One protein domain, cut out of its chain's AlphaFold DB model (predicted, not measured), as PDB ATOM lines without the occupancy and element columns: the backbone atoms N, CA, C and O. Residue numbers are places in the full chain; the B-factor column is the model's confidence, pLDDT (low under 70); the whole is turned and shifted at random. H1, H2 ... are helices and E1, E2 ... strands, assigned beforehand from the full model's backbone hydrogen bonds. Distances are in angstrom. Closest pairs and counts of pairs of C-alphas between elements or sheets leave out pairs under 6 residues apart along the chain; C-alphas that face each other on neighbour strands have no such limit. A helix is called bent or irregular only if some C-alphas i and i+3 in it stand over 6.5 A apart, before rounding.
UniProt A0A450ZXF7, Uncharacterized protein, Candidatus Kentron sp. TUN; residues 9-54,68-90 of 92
ATOM      1  N   GLU A   9     -32.237 -18.834  41.643       90.69
ATOM      2  CA  GLU A   9     -32.767 -19.535  40.471       90.69
ATOM      3  C   GLU A   9     -31.960 -20.795  40.120       90.69
ATOM      4  O   GLU A   9     -32.537 -21.843  39.832       90.69
ATOM      5  N   GLU A  10     -30.629 -20.729  40.202       90.31
ATOM      6  CA  GLU A  10     -29.745 -21.872  39.948       90.31
ATOM      7  C   GLU A  10     -29.908 -22.939  41.036       90.31
ATOM      8  O   GLU A  10     -29.904 -24.137  40.747       90.31
ATOM      9  N   ILE A  11     -30.096 -22.513  42.290       88.94
ATOM     10  CA  ILE A  11     -30.383 -23.421  43.406       88.94
ATOM     11  C   ILE A  11     -31.730 -24.111  43.169       88.94
ATOM     12  O   ILE A  11     -31.809 -25.334  43.255       88.94
ATOM     13  N   ILE A  12     -32.771 -23.365  42.792       92.75
ATOM     14  CA  ILE A  12     -34.090 -23.923  42.465       92.75
ATOM     15  C   ILE A  12     -33.977 -24.946  41.327       92.75
ATOM     16  O   ILE A  12     -34.546 -26.032  41.424       92.75
ATOM     17  N   GLN A  13     -33.209 -24.653  40.273       94.38
ATOM     18  CA  GLN A  13     -32.975 -25.599  39.175       94.38
ATOM     19  C   GLN A  13     -32.277 -26.881  39.648       94.38
ATOM     20  O   GLN A  13     -32.696 -27.981  39.280       94.38
ATOM     21  N   GLN A  14     -31.260 -26.767  40.507       92.31
ATOM     22  CA  GLN A  14     -30.595 -27.933  41.100       92.31
ATOM     23  C   GLN A  14     -31.567 -28.774  41.933       92.31
ATOM     24  O   GLN A  14     -31.572 -30.000  41.820       92.31
ATOM     25  N   LEU A  15     -32.424 -28.132  42.730       93.56
ATOM     26  CA  LEU A  15     -33.423 -28.810  43.553       93.56
ATOM     27  C   LEU A  15     -34.511 -29.491  42.708       93.56
ATOM     28  O   LEU A  15     -34.913 -30.610  43.025       93.56
ATOM     29  N   LYS A  16     -34.926 -28.885  41.588       96.00
ATOM     30  CA  LYS A  16     -35.797 -29.536  40.593       96.00
ATOM     31  C   LYS A  16     -35.141 -30.781  39.999       96.00
ATOM     32  O   LYS A  16     -35.773 -31.833  39.938       96.00
ATOM     33  N   GLY A  17     -33.867 -30.692  39.620       95.56
ATOM     34  CA  GLY A  17     -33.104 -31.844  39.137       95.56
ATOM     35  C   GLY A  17     -33.006 -32.958  40.183       95.56
ATOM     36  O   GLY A  17     -33.242 -34.125  39.870       95.56
ATOM     37  N   ALA A  18     -32.735 -32.600  41.441       94.75
ATOM     38  CA  ALA A  18     -32.684 -33.547  42.553       94.75
ATOM     39  C   ALA A  18     -34.034 -34.246  42.783       94.75
ATOM     40  O   ALA A  18     -34.062 -35.455  43.008       94.75
ATOM     41  N   ARG A  19     -35.152 -33.521  42.657       95.44
ATOM     42  CA  ARG A  19     -36.505 -34.090  42.715       95.44
ATOM     43  C   ARG A  19     -36.724 -35.152  41.638       95.44
ATOM     44  O   ARG A  19     -37.154 -36.263  41.941       95.44
ATOM     45  N   CYS A  20     -36.375 -34.841  40.389       96.06
ATOM     46  CA  CYS A  20     -36.466 -35.799  39.283       96.06
ATOM     47  C   CYS A  20     -35.607 -37.043  39.541       96.06
ATOM     48  O   CYS A  20     -36.070 -38.167  39.352       96.06
ATOM     49  N   PHE A  21     -34.378 -36.848  40.023       96.38
ATOM     50  CA  PHE A  21     -33.475 -37.941  40.373       96.38
ATOM     51  C   PHE A  21     -34.055 -38.841  41.475       96.38
ATOM     52  O   PHE A  21     -34.058 -40.060  41.329       96.38
ATOM     53  N   MET A  22     -34.626 -38.261  42.535       94.81
ATOM     54  CA  MET A  22     -35.298 -39.025  43.592       94.81
ATOM     55  C   MET A  22     -36.509 -39.802  43.068       94.81
ATOM     56  O   MET A  22     -36.702 -40.957  43.449       94.81
ATOM     57  N   GLY A  23     -37.292 -39.209  42.161       95.06
ATOM     58  CA  GLY A  23     -38.387 -39.895  41.471       95.06
ATOM     59  C   GLY A  23     -37.901 -41.115  40.686       95.06
ATOM     60  O   GLY A  23     -38.453 -42.204  40.834       95.06
ATOM     61  N   TYR A  24     -36.813 -40.966  39.927       97.00
ATOM     62  CA  TYR A  24     -36.179 -42.076  39.216       97.00
ATOM     63  C   TYR A  24     -35.696 -43.175  40.174       97.00
ATOM     64  O   TYR A  24     -36.048 -44.343  40.007       97.00
ATOM     65  N   CYS A  25     -34.959 -42.811  41.230       95.62
ATOM     66  CA  CYS A  25     -34.495 -43.763  42.241       95.62
ATOM     67  C   CYS A  25     -35.651 -44.502  42.926       95.62
ATOM     68  O   CYS A  25     -35.515 -45.679  43.254       95.62
ATOM     69  N   ARG A  26     -36.799 -43.845  43.122       95.81
ATOM     70  CA  ARG A  26     -37.992 -44.478  43.685       95.81
ATOM     71  C   ARG A  26     -38.561 -45.555  42.762       95.81
ATOM     72  O   ARG A  26     -38.896 -46.627  43.258       95.81
ATOM     73  N   GLU A  27     -38.643 -45.316  41.455       96.69
ATOM     74  CA  GLU A  27     -39.118 -46.332  40.499       96.69
ATOM     75  C   GLU A  27     -38.143 -47.509  40.364       96.69
ATOM     76  O   GLU A  27     -38.564 -48.672  40.367       96.69
ATOM     77  N   VAL A  28     -36.836 -47.224  40.351       97.50
ATOM     78  CA  VAL A  28     -35.799 -48.265  40.416       97.50
ATOM     79  C   VAL A  28     -35.953 -49.081  41.700       97.50
ATOM     80  O   VAL A  28     -35.959 -50.307  41.651       97.50
ATOM     81  N   GLY A  29     -36.150 -48.420  42.843       96.88
ATOM     82  CA  GLY A  29     -36.313 -49.085  44.130       96.88
ATOM     83  C   GLY A  29     -37.571 -49.956  44.217       96.88
ATOM     84  O   GLY A  29     -37.514 -51.082  44.708       96.88
ATOM     85  N   LYS A  30     -38.705 -49.502  43.673       97.44
ATOM     86  CA  LYS A  30     -39.914 -50.339  43.586       97.44
ATOM     87  C   LYS A  30     -39.649 -51.637  42.828       97.44
ATOM     88  O   LYS A  30     -40.060 -52.698  43.290       97.44
ATOM     89  N   SER A  31     -38.953 -51.540  41.696       96.94
ATOM     90  CA  SER A  31     -38.634 -52.686  40.841       96.94
ATOM     91  C   SER A  31     -37.614 -53.621  41.492       96.94
ATOM     92  O   SER A  31     -37.836 -54.826  41.552       96.94
ATOM     93  N   PHE A  32     -36.525 -53.070  42.036       97.50
ATOM     94  CA  PHE A  32     -35.432 -53.849  42.622       97.50
ATOM     95  C   PHE A  32     -35.864 -54.612  43.881       97.50
ATOM     96  O   PHE A  32     -35.551 -55.789  44.022       97.50
ATOM     97  N   TRP A  33     -36.623 -53.970  44.776       96.88
ATOM     98  CA  TRP A  33     -37.119 -54.597  46.010       96.88
ATOM     99  C   TRP A  33     -38.491 -55.271  45.851       96.88
ATOM    100  O   TRP A  33     -39.049 -55.729  46.846       96.88
ATOM    101  N   GLN A  34     -39.069 -55.294  44.641       95.88
ATOM    102  CA  GLN A  34     -40.428 -55.795  44.365       95.88
ATOM    103  C   GLN A  34     -41.495 -55.217  45.316       95.88
ATOM    104  O   GLN A  34     -42.475 -55.867  45.680       95.88
ATOM    105  N   SER A  35     -41.306 -53.967  45.737       95.81
ATOM    106  CA  SER A  35     -42.138 -53.311  46.739       95.81
ATOM    107  C   SER A  35     -42.824 -52.097  46.136       95.81
ATOM    108  O   SER A  35     -42.251 -51.013  46.045       95.81
ATOM    109  N   ALA A  36     -44.105 -52.244  45.789       93.62
ATOM    110  CA  ALA A  36     -44.919 -51.146  45.253       93.62
ATOM    111  C   ALA A  36     -45.029 -49.948  46.219       93.62
ATOM    112  O   ALA A  36     -45.316 -48.822  45.807       93.62
ATOM    113  N   LYS A  37     -44.796 -50.187  47.517       94.69
ATOM    114  CA  LYS A  37     -44.843 -49.174  48.576       94.69
ATOM    115  C   LYS A  37     -43.483 -48.531  48.867       94.69
ATOM    116  O   LYS A  37     -43.408 -47.704  49.774       94.69
ATOM    117  N   PHE A  38     -42.425 -48.870  48.125       94.81
ATOM    118  CA  PHE A  38     -41.103 -48.283  48.329       94.81
ATOM    119  C   PHE A  38     -41.166 -46.747  48.275       94.81
ATOM    120  O   PHE A  38     -41.637 -46.155  47.295       94.81
ATOM    121  N   LEU A  39     -40.753 -46.112  49.380       93.06
ATOM    122  CA  LEU A  39     -40.820 -44.664  49.606       93.06
ATOM    123  C   LEU A  39     -42.186 -44.046  49.245       93.06
ATOM    124  O   LEU A  39     -42.249 -42.948  48.699       93.06
ATOM    125  N   LYS A  40     -43.298 -44.754  49.494       90.81
ATOM    126  CA  LYS A  40     -44.644 -44.249  49.174       90.81
ATOM    127  C   LYS A  40     -45.002 -42.991  49.957       90.81
ATOM    128  O   LYS A  40     -45.505 -42.049  49.358       90.81
ATOM    129  N   ASP A  41     -44.696 -42.989  51.248       90.44
ATOM    130  CA  ASP A  41     -45.058 -41.912  52.176       90.44
ATOM    131  C   ASP A  41     -43.865 -40.987  52.481       90.44
ATOM    132  O   ASP A  41     -43.858 -40.250  53.471       90.44
ATOM    133  N   TYR A  42     -42.828 -41.051  51.637       89.62
ATOM    134  CA  TYR A  42     -41.684 -40.150  51.704       89.62
ATOM    135  C   TYR A  42     -42.139 -38.711  51.446       89.62
ATOM    136  O   TYR A  42     -42.927 -38.445  50.539       89.62
ATOM    137  N   GLN A  43     -41.627 -37.788  52.253       88.62
ATOM    138  CA  GLN A  43     -41.916 -36.366  52.138       88.62
ATOM    139  C   GLN A  43     -40.650 -35.627  51.738       88.62
ATOM    140  O   GLN A  43     -39.609 -35.756  52.383       88.62
ATOM    141  N   GLU A  44     -40.762 -34.829  50.686       90.94
ATOM    142  CA  GLU A  44     -39.691 -33.957  50.229       90.94
ATOM    143  C   GLU A  44     -39.641 -32.706  51.105       90.94
ATOM    144  O   GLU A  44     -40.670 -32.090  51.391       90.94
ATOM    145  N   ARG A  45     -38.435 -32.322  51.524       90.25
ATOM    146  CA  ARG A  45     -38.172 -31.026  52.147       90.25
ATOM    147  C   ARG A  45     -36.967 -30.384  51.492       90.25
ATOM    148  O   ARG A  45     -35.869 -30.935  51.508       90.25
ATOM    149  N   PHE A  46     -37.187 -29.206  50.933       91.31
ATOM    150  CA  PHE A  46     -36.168 -28.431  50.253       91.31
ATOM    151  C   PHE A  46     -35.566 -27.422  51.223       91.31
ATOM    152  O   PHE A  46     -36.276 -26.608  51.811       91.31
ATOM    153  N   VAL A  47     -34.247 -27.478  51.405       88.12
ATOM    154  CA  VAL A  47     -33.513 -26.599  52.319       88.12
ATOM    155  C   VAL A  47     -32.295 -26.009  51.619       88.12
ATOM    156  O   VAL A  47     -31.582 -26.700  50.893       88.12
ATOM    157  N   SER A  48     -32.039 -24.729  51.862       86.50
ATOM    158  CA  SER A  48     -30.816 -24.041  51.464       86.50
ATOM    159  C   SER A  48     -30.130 -23.518  52.713       86.50
ATOM    160  O   SER A  48     -30.687 -22.709  53.450       86.50
ATOM    161  N   ILE A  49     -28.918 -24.003  52.967       84.31
ATOM    162  CA  ILE A  49     -28.131 -23.632  54.142       84.31
ATOM    163  C   ILE A  49     -27.015 -22.708  53.676       84.31
ATOM    164  O   ILE A  49     -26.142 -23.114  52.908       84.31
ATOM    165  N   SER A  50     -27.055 -21.461  54.135       76.00
ATOM    166  CA  SER A  50     -26.128 -20.404  53.740       76.00
ATOM    167  C   SER A  50     -25.413 -19.819  54.963       76.00
ATOM    168  O   SER A  50     -26.019 -19.640  56.015       76.00
ATOM    169  N   TYR A  51     -24.141 -19.446  54.788       67.31
ATOM    170  CA  TYR A  51     -23.268 -18.809  55.790       67.31
ATOM    171  C   TYR A  51     -22.787 -19.727  56.938       67.31
ATOM    172  O   TYR A  51     -23.537 -20.062  57.845       67.31
ATOM    173  N   ILE A  52     -21.494 -20.085  56.905       58.72
ATOM    174  CA  ILE A  52     -20.739 -20.792  57.970       58.72
ATOM    175  C   ILE A  52     -19.740 -19.817  58.653       58.72
ATOM    176  O   ILE A  52     -18.921 -20.205  59.477       58.72
ATOM    177  N   GLY A  53     -19.768 -18.528  58.286       53.53
ATOM    178  CA  GLY A  53     -18.767 -17.523  58.664       53.53
ATOM    179  C   GLY A  53     -19.277 -16.488  59.663       53.53
ATOM    180  O   GLY A  53     -19.329 -15.325  59.319       53.53
ATOM    181  N   ILE A  54     -19.675 -16.920  60.861       51.28
ATOM    182  CA  ILE A  54     -19.875 -16.138  62.102       51.28
ATOM    183  C   ILE A  54     -20.226 -14.642  61.923       51.28
ATOM    184  O   ILE A  54     -19.357 -13.774  61.921       51.28
ATOM    185  N   TYR A  68     -42.294 -26.717  53.138       87.69
ATOM    186  CA  TYR A  68     -41.066 -26.641  52.344       87.69
ATOM    187  C   TYR A  68     -40.988 -27.780  51.315       87.69
ATOM    188  O   TYR A  68     -39.903 -28.292  51.033       87.69
ATOM    189  N   SER A  69     -42.139 -28.216  50.795       88.94
ATOM    190  CA  SER A  69     -42.270 -29.318  49.831       88.94
ATOM    191  C   SER A  69     -42.043 -28.916  48.368       88.94
ATOM    192  O   SER A  69     -42.048 -29.777  47.489       88.94
ATOM    193  N   GLU A  70     -41.792 -27.633  48.092       93.12
ATOM    194  CA  GLU A  70     -41.500 -27.120  46.750       93.12
ATOM    195  C   GLU A  70     -40.096 -26.493  46.683       93.12
ATOM    196  O   GLU A  70     -39.722 -25.752  47.599       93.12
ATOM    197  N   PRO A  71     -39.320 -26.728  45.604       93.25
ATOM    198  CA  PRO A  71     -38.021 -26.087  45.387       93.25
ATOM    199  C   PRO A  71     -38.058 -24.555  45.499       93.25
ATOM    200  O   PRO A  71     -37.186 -23.955  46.121       93.25
ATOM    201  N   GLU A  72     -39.086 -23.923  44.933       93.69
ATOM    202  CA  GLU A  72     -39.323 -22.475  44.944       93.69
ATOM    203  C   GLU A  72     -39.601 -21.933  46.348       93.69
ATOM    204  O   GLU A  72     -39.365 -20.761  46.633       93.69
ATOM    205  N   ARG A  73     -40.095 -22.797  47.238       90.81
ATOM    206  CA  ARG A  73     -40.396 -22.479  48.632       90.81
ATOM    207  C   ARG A  73     -39.358 -23.071  49.576       90.81
ATOM    208  O   ARG A  73     -39.673 -23.299  50.736       90.81
ATOM    209  N   MET A  74     -38.132 -23.328  49.115       90.25
ATOM    210  CA  MET A  74     -37.096 -23.922  49.959       90.25
ATOM    211  C   MET A  74     -36.875 -23.134  51.257       90.25
ATOM    212  O   MET A  74     -36.849 -21.898  51.282       90.25
ATOM    213  N   TRP A  75     -36.642 -23.850  52.351       87.81
ATOM    214  CA  TRP A  75     -36.307 -23.222  53.617       87.81
ATOM    215  C   TRP A  75     -34.880 -22.687  53.589       87.81
ATOM    216  O   TRP A  75     -33.914 -23.449  53.522       87.81
ATOM    217  N   LYS A  76     -34.738 -21.366  53.669       85.81
ATOM    218  CA  LYS A  76     -33.438 -20.698  53.754       85.81
ATOM    219  C   LYS A  76     -33.001 -20.610  55.211       85.81
ATOM    220  O   LYS A  76     -33.576 -19.862  56.001       85.81
ATOM    221  N   ILE A  77     -31.990 -21.392  55.557       81.94
ATOM    222  CA  ILE A  77     -31.372 -21.414  56.878       81.94
ATOM    223  C   ILE A  77     -30.066 -20.631  56.794       81.94
ATOM    224  O   ILE A  77     -29.171 -20.971  56.020       81.94
ATOM    225  N   HIS A  78     -29.950 -19.594  57.618       76.69
ATOM    226  CA  HIS A  78     -28.771 -18.739  57.679       76.69
ATOM    227  C   HIS A  78     -28.027 -18.945  58.999       76.69
ATOM    228  O   HIS A  78     -28.651 -18.875  60.055       76.69
ATOM    229  N   ASN A  79     -26.708 -19.166  58.939       69.25
ATOM    230  CA  ASN A  79     -25.824 -19.251  60.109       69.25
ATOM    231  C   ASN A  79     -26.316 -20.205  61.224       69.25
ATOM    232  O   ASN A  79     -26.448 -19.793  62.381       69.25
ATOM    233  N   PRO A  80     -26.628 -21.478  60.920       70.62
ATOM    234  CA  PRO A  80     -27.051 -22.384  61.971       70.62
ATOM    235  C   PRO A  80     -25.846 -22.778  62.835       70.62
ATOM    236  O   PRO A  80     -24.912 -23.413  62.352       70.62
ATOM    237  N   HIS A  81     -25.876 -22.442  64.126       66.88
ATOM    238  CA  HIS A  81     -24.860 -22.911  65.076       66.88
ATOM    239  C   HIS A  81     -24.853 -24.445  65.170       66.88
ATOM    240  O   HIS A  81     -23.785 -25.049  65.133       66.88
ATOM    241  N   HIS A  82     -26.043 -25.064  65.202       73.31
ATOM    242  CA  HIS A  82     -26.261 -26.512  65.150       73.31
ATOM    243  C   HIS A  82     -27.522 -26.831  64.332       73.31
ATOM    244  O   HIS A  82     -28.551 -26.179  64.510       73.31
ATOM    245  N   LEU A  83     -27.437 -27.834  63.450       76.44
ATOM    246  CA  LEU A  83     -28.579 -28.416  62.741       76.44
ATOM    247  C   LEU A  83     -28.765 -29.862  63.176       76.44
ATOM    248  O   LEU A  83     -27.839 -30.665  63.093       76.44
ATOM    249  N   THR A  84     -29.979 -30.197  63.587       81.25
ATOM    250  CA  THR A  84     -30.388 -31.565  63.911       81.25
ATOM    251  C   THR A  84     -31.380 -32.077  62.876       81.25
ATOM    252  O   THR A  84     -32.105 -31.303  62.248       81.25
ATOM    253  N   PHE A  85     -31.449 -33.398  62.714       79.38
ATOM    254  CA  PHE A  85     -32.424 -34.021  61.818       79.38
ATOM    255  C   PHE A  85     -33.856 -33.598  62.160       79.38
ATOM    256  O   PHE A  85     -34.617 -33.244  61.265       79.38
ATOM    257  N   ASN A  86     -34.204 -33.552  63.448       81.94
ATOM    258  CA  ASN A  86     -35.552 -33.190  63.885       81.94
ATOM    259  C   ASN A  86     -35.923 -31.752  63.513       81.94
ATOM    260  O   ASN A  86     -37.065 -31.502  63.148       81.94
ATOM    261  N   GLN A  87     -34.959 -30.830  63.515       78.62
ATOM    262  CA  GLN A  87     -35.194 -29.465  63.041       78.62
ATOM    263  C   GLN A  87     -35.467 -29.412  61.535       78.62
ATOM    264  O   GLN A  87     -36.227 -28.559  61.099       78.62
ATOM    265  N   LEU A  88     -34.858 -30.297  60.740       79.38
ATOM    266  CA  LEU A  88     -34.976 -30.291  59.278       79.38
ATOM    267  C   LEU A  88     -36.180 -31.094  58.771       79.38
ATOM    268  O   LEU A  88     -36.895 -30.648  57.873       79.38
ATOM    269  N   ALA A  89     -36.382 -32.286  59.325       78.44
ATOM    270  CA  ALA A  89     -37.295 -33.307  58.820       78.44
ATOM    271  C   ALA A  89     -38.078 -34.035  59.925       78.44
ATOM    272  O   ALA A  89     -38.833 -34.961  59.627       78.44
ATOM    273  N   GLY A  90     -37.926 -33.625  61.188       71.81
ATOM    274  CA  GLY A  90     -38.746 -34.138  62.280       71.81
ATOM    275  C   GLY A  90     -40.207 -33.759  62.069       71.81
ATOM    276  O   GLY A  90     -40.534 -32.607  61.785       71.81
TER     277      GLY A  90
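This is residues 9 to 54 and 68 to 90 of the 92 residues of an uncharacterized protein of Candidatus Kentron sp. TUN (UniProt A0A450ZXF7). One long helix, H1, makes one arm of a narrow, open V. After H1 the chain folds back through the unnamed stretch of residues 33 to 46, the other arm, to a small sheet of two parallel strands, E1 and E2, near the part of the printed chain where H1 begins; the short helix H2 lies on the side of the sheet away from H1. The printed part has 69 residues, with two named helices and two named strands in the order H1, E1, E2, H2, and its class is mixed, helices and strands. The whole is loose, with a radius of gyration of the C-alphas of 14.8 A, and elongated, spanning 48 by 27 by 17 A.

The sheet joins E1, residues 47 to 50, and E2, residues 75 to 78, as parallel neighbours with 19 degrees between their directions. The C-alphas of Val 47 and Trp 75 face each other at 4.6 A, and those of Ser 50 and His 78 at 5.0 A. N 48 and O 75 are within hydrogen-bond range at 2.8 A, as are N 77 and O 48 at 2.8 A. H1, residues 9 to 32, and E1 are near each other, with 5 pairs of C-alphas within 10 A and no pair within 8 A. H1 and E2 are apart. H2, residues 85 to 89, is apart from H1. H2 and E1 are only just apart, their closest C-alphas 8.0 A from each other. In H1 and H2 every O i to N i+4 pair is within hydrogen-bond range.

E1 runs from Val 47 to Ser 50 and E2 from Trp 75 to His 78, each 9.7 A from first to last C-alpha. H1 runs 34.5 A from C-alpha 9 at (-32.767, -19.535, 40.471) to C-alpha 32 at (-35.432, -53.849, 42.622), and is not bent. The stretch that returns leads from C-alpha 33 at (-37.119, -54.597, 46.010) to C-alpha 46 at (-36.168, -28.431, 50.253). H2 measures 5.8 A and ends with C-alpha 89 at (-37.295, -33.307, 58.820).

The two C-alphas farthest apart are those of Gln 34 and Ile 54, 48.1 A. Residues 55 to 67 are cut out and not printed, and C-alphas 54 and 68 are 25.6 A apart across this cut, which falls in the link from E1 to E2. The link from H1 to E1 is long, with 14 residues; that from E2 to H2 is short, with 6. The mean pLDDT of the printed part is 87.2, and residues 51 to 54, 79 and 81 are under 70.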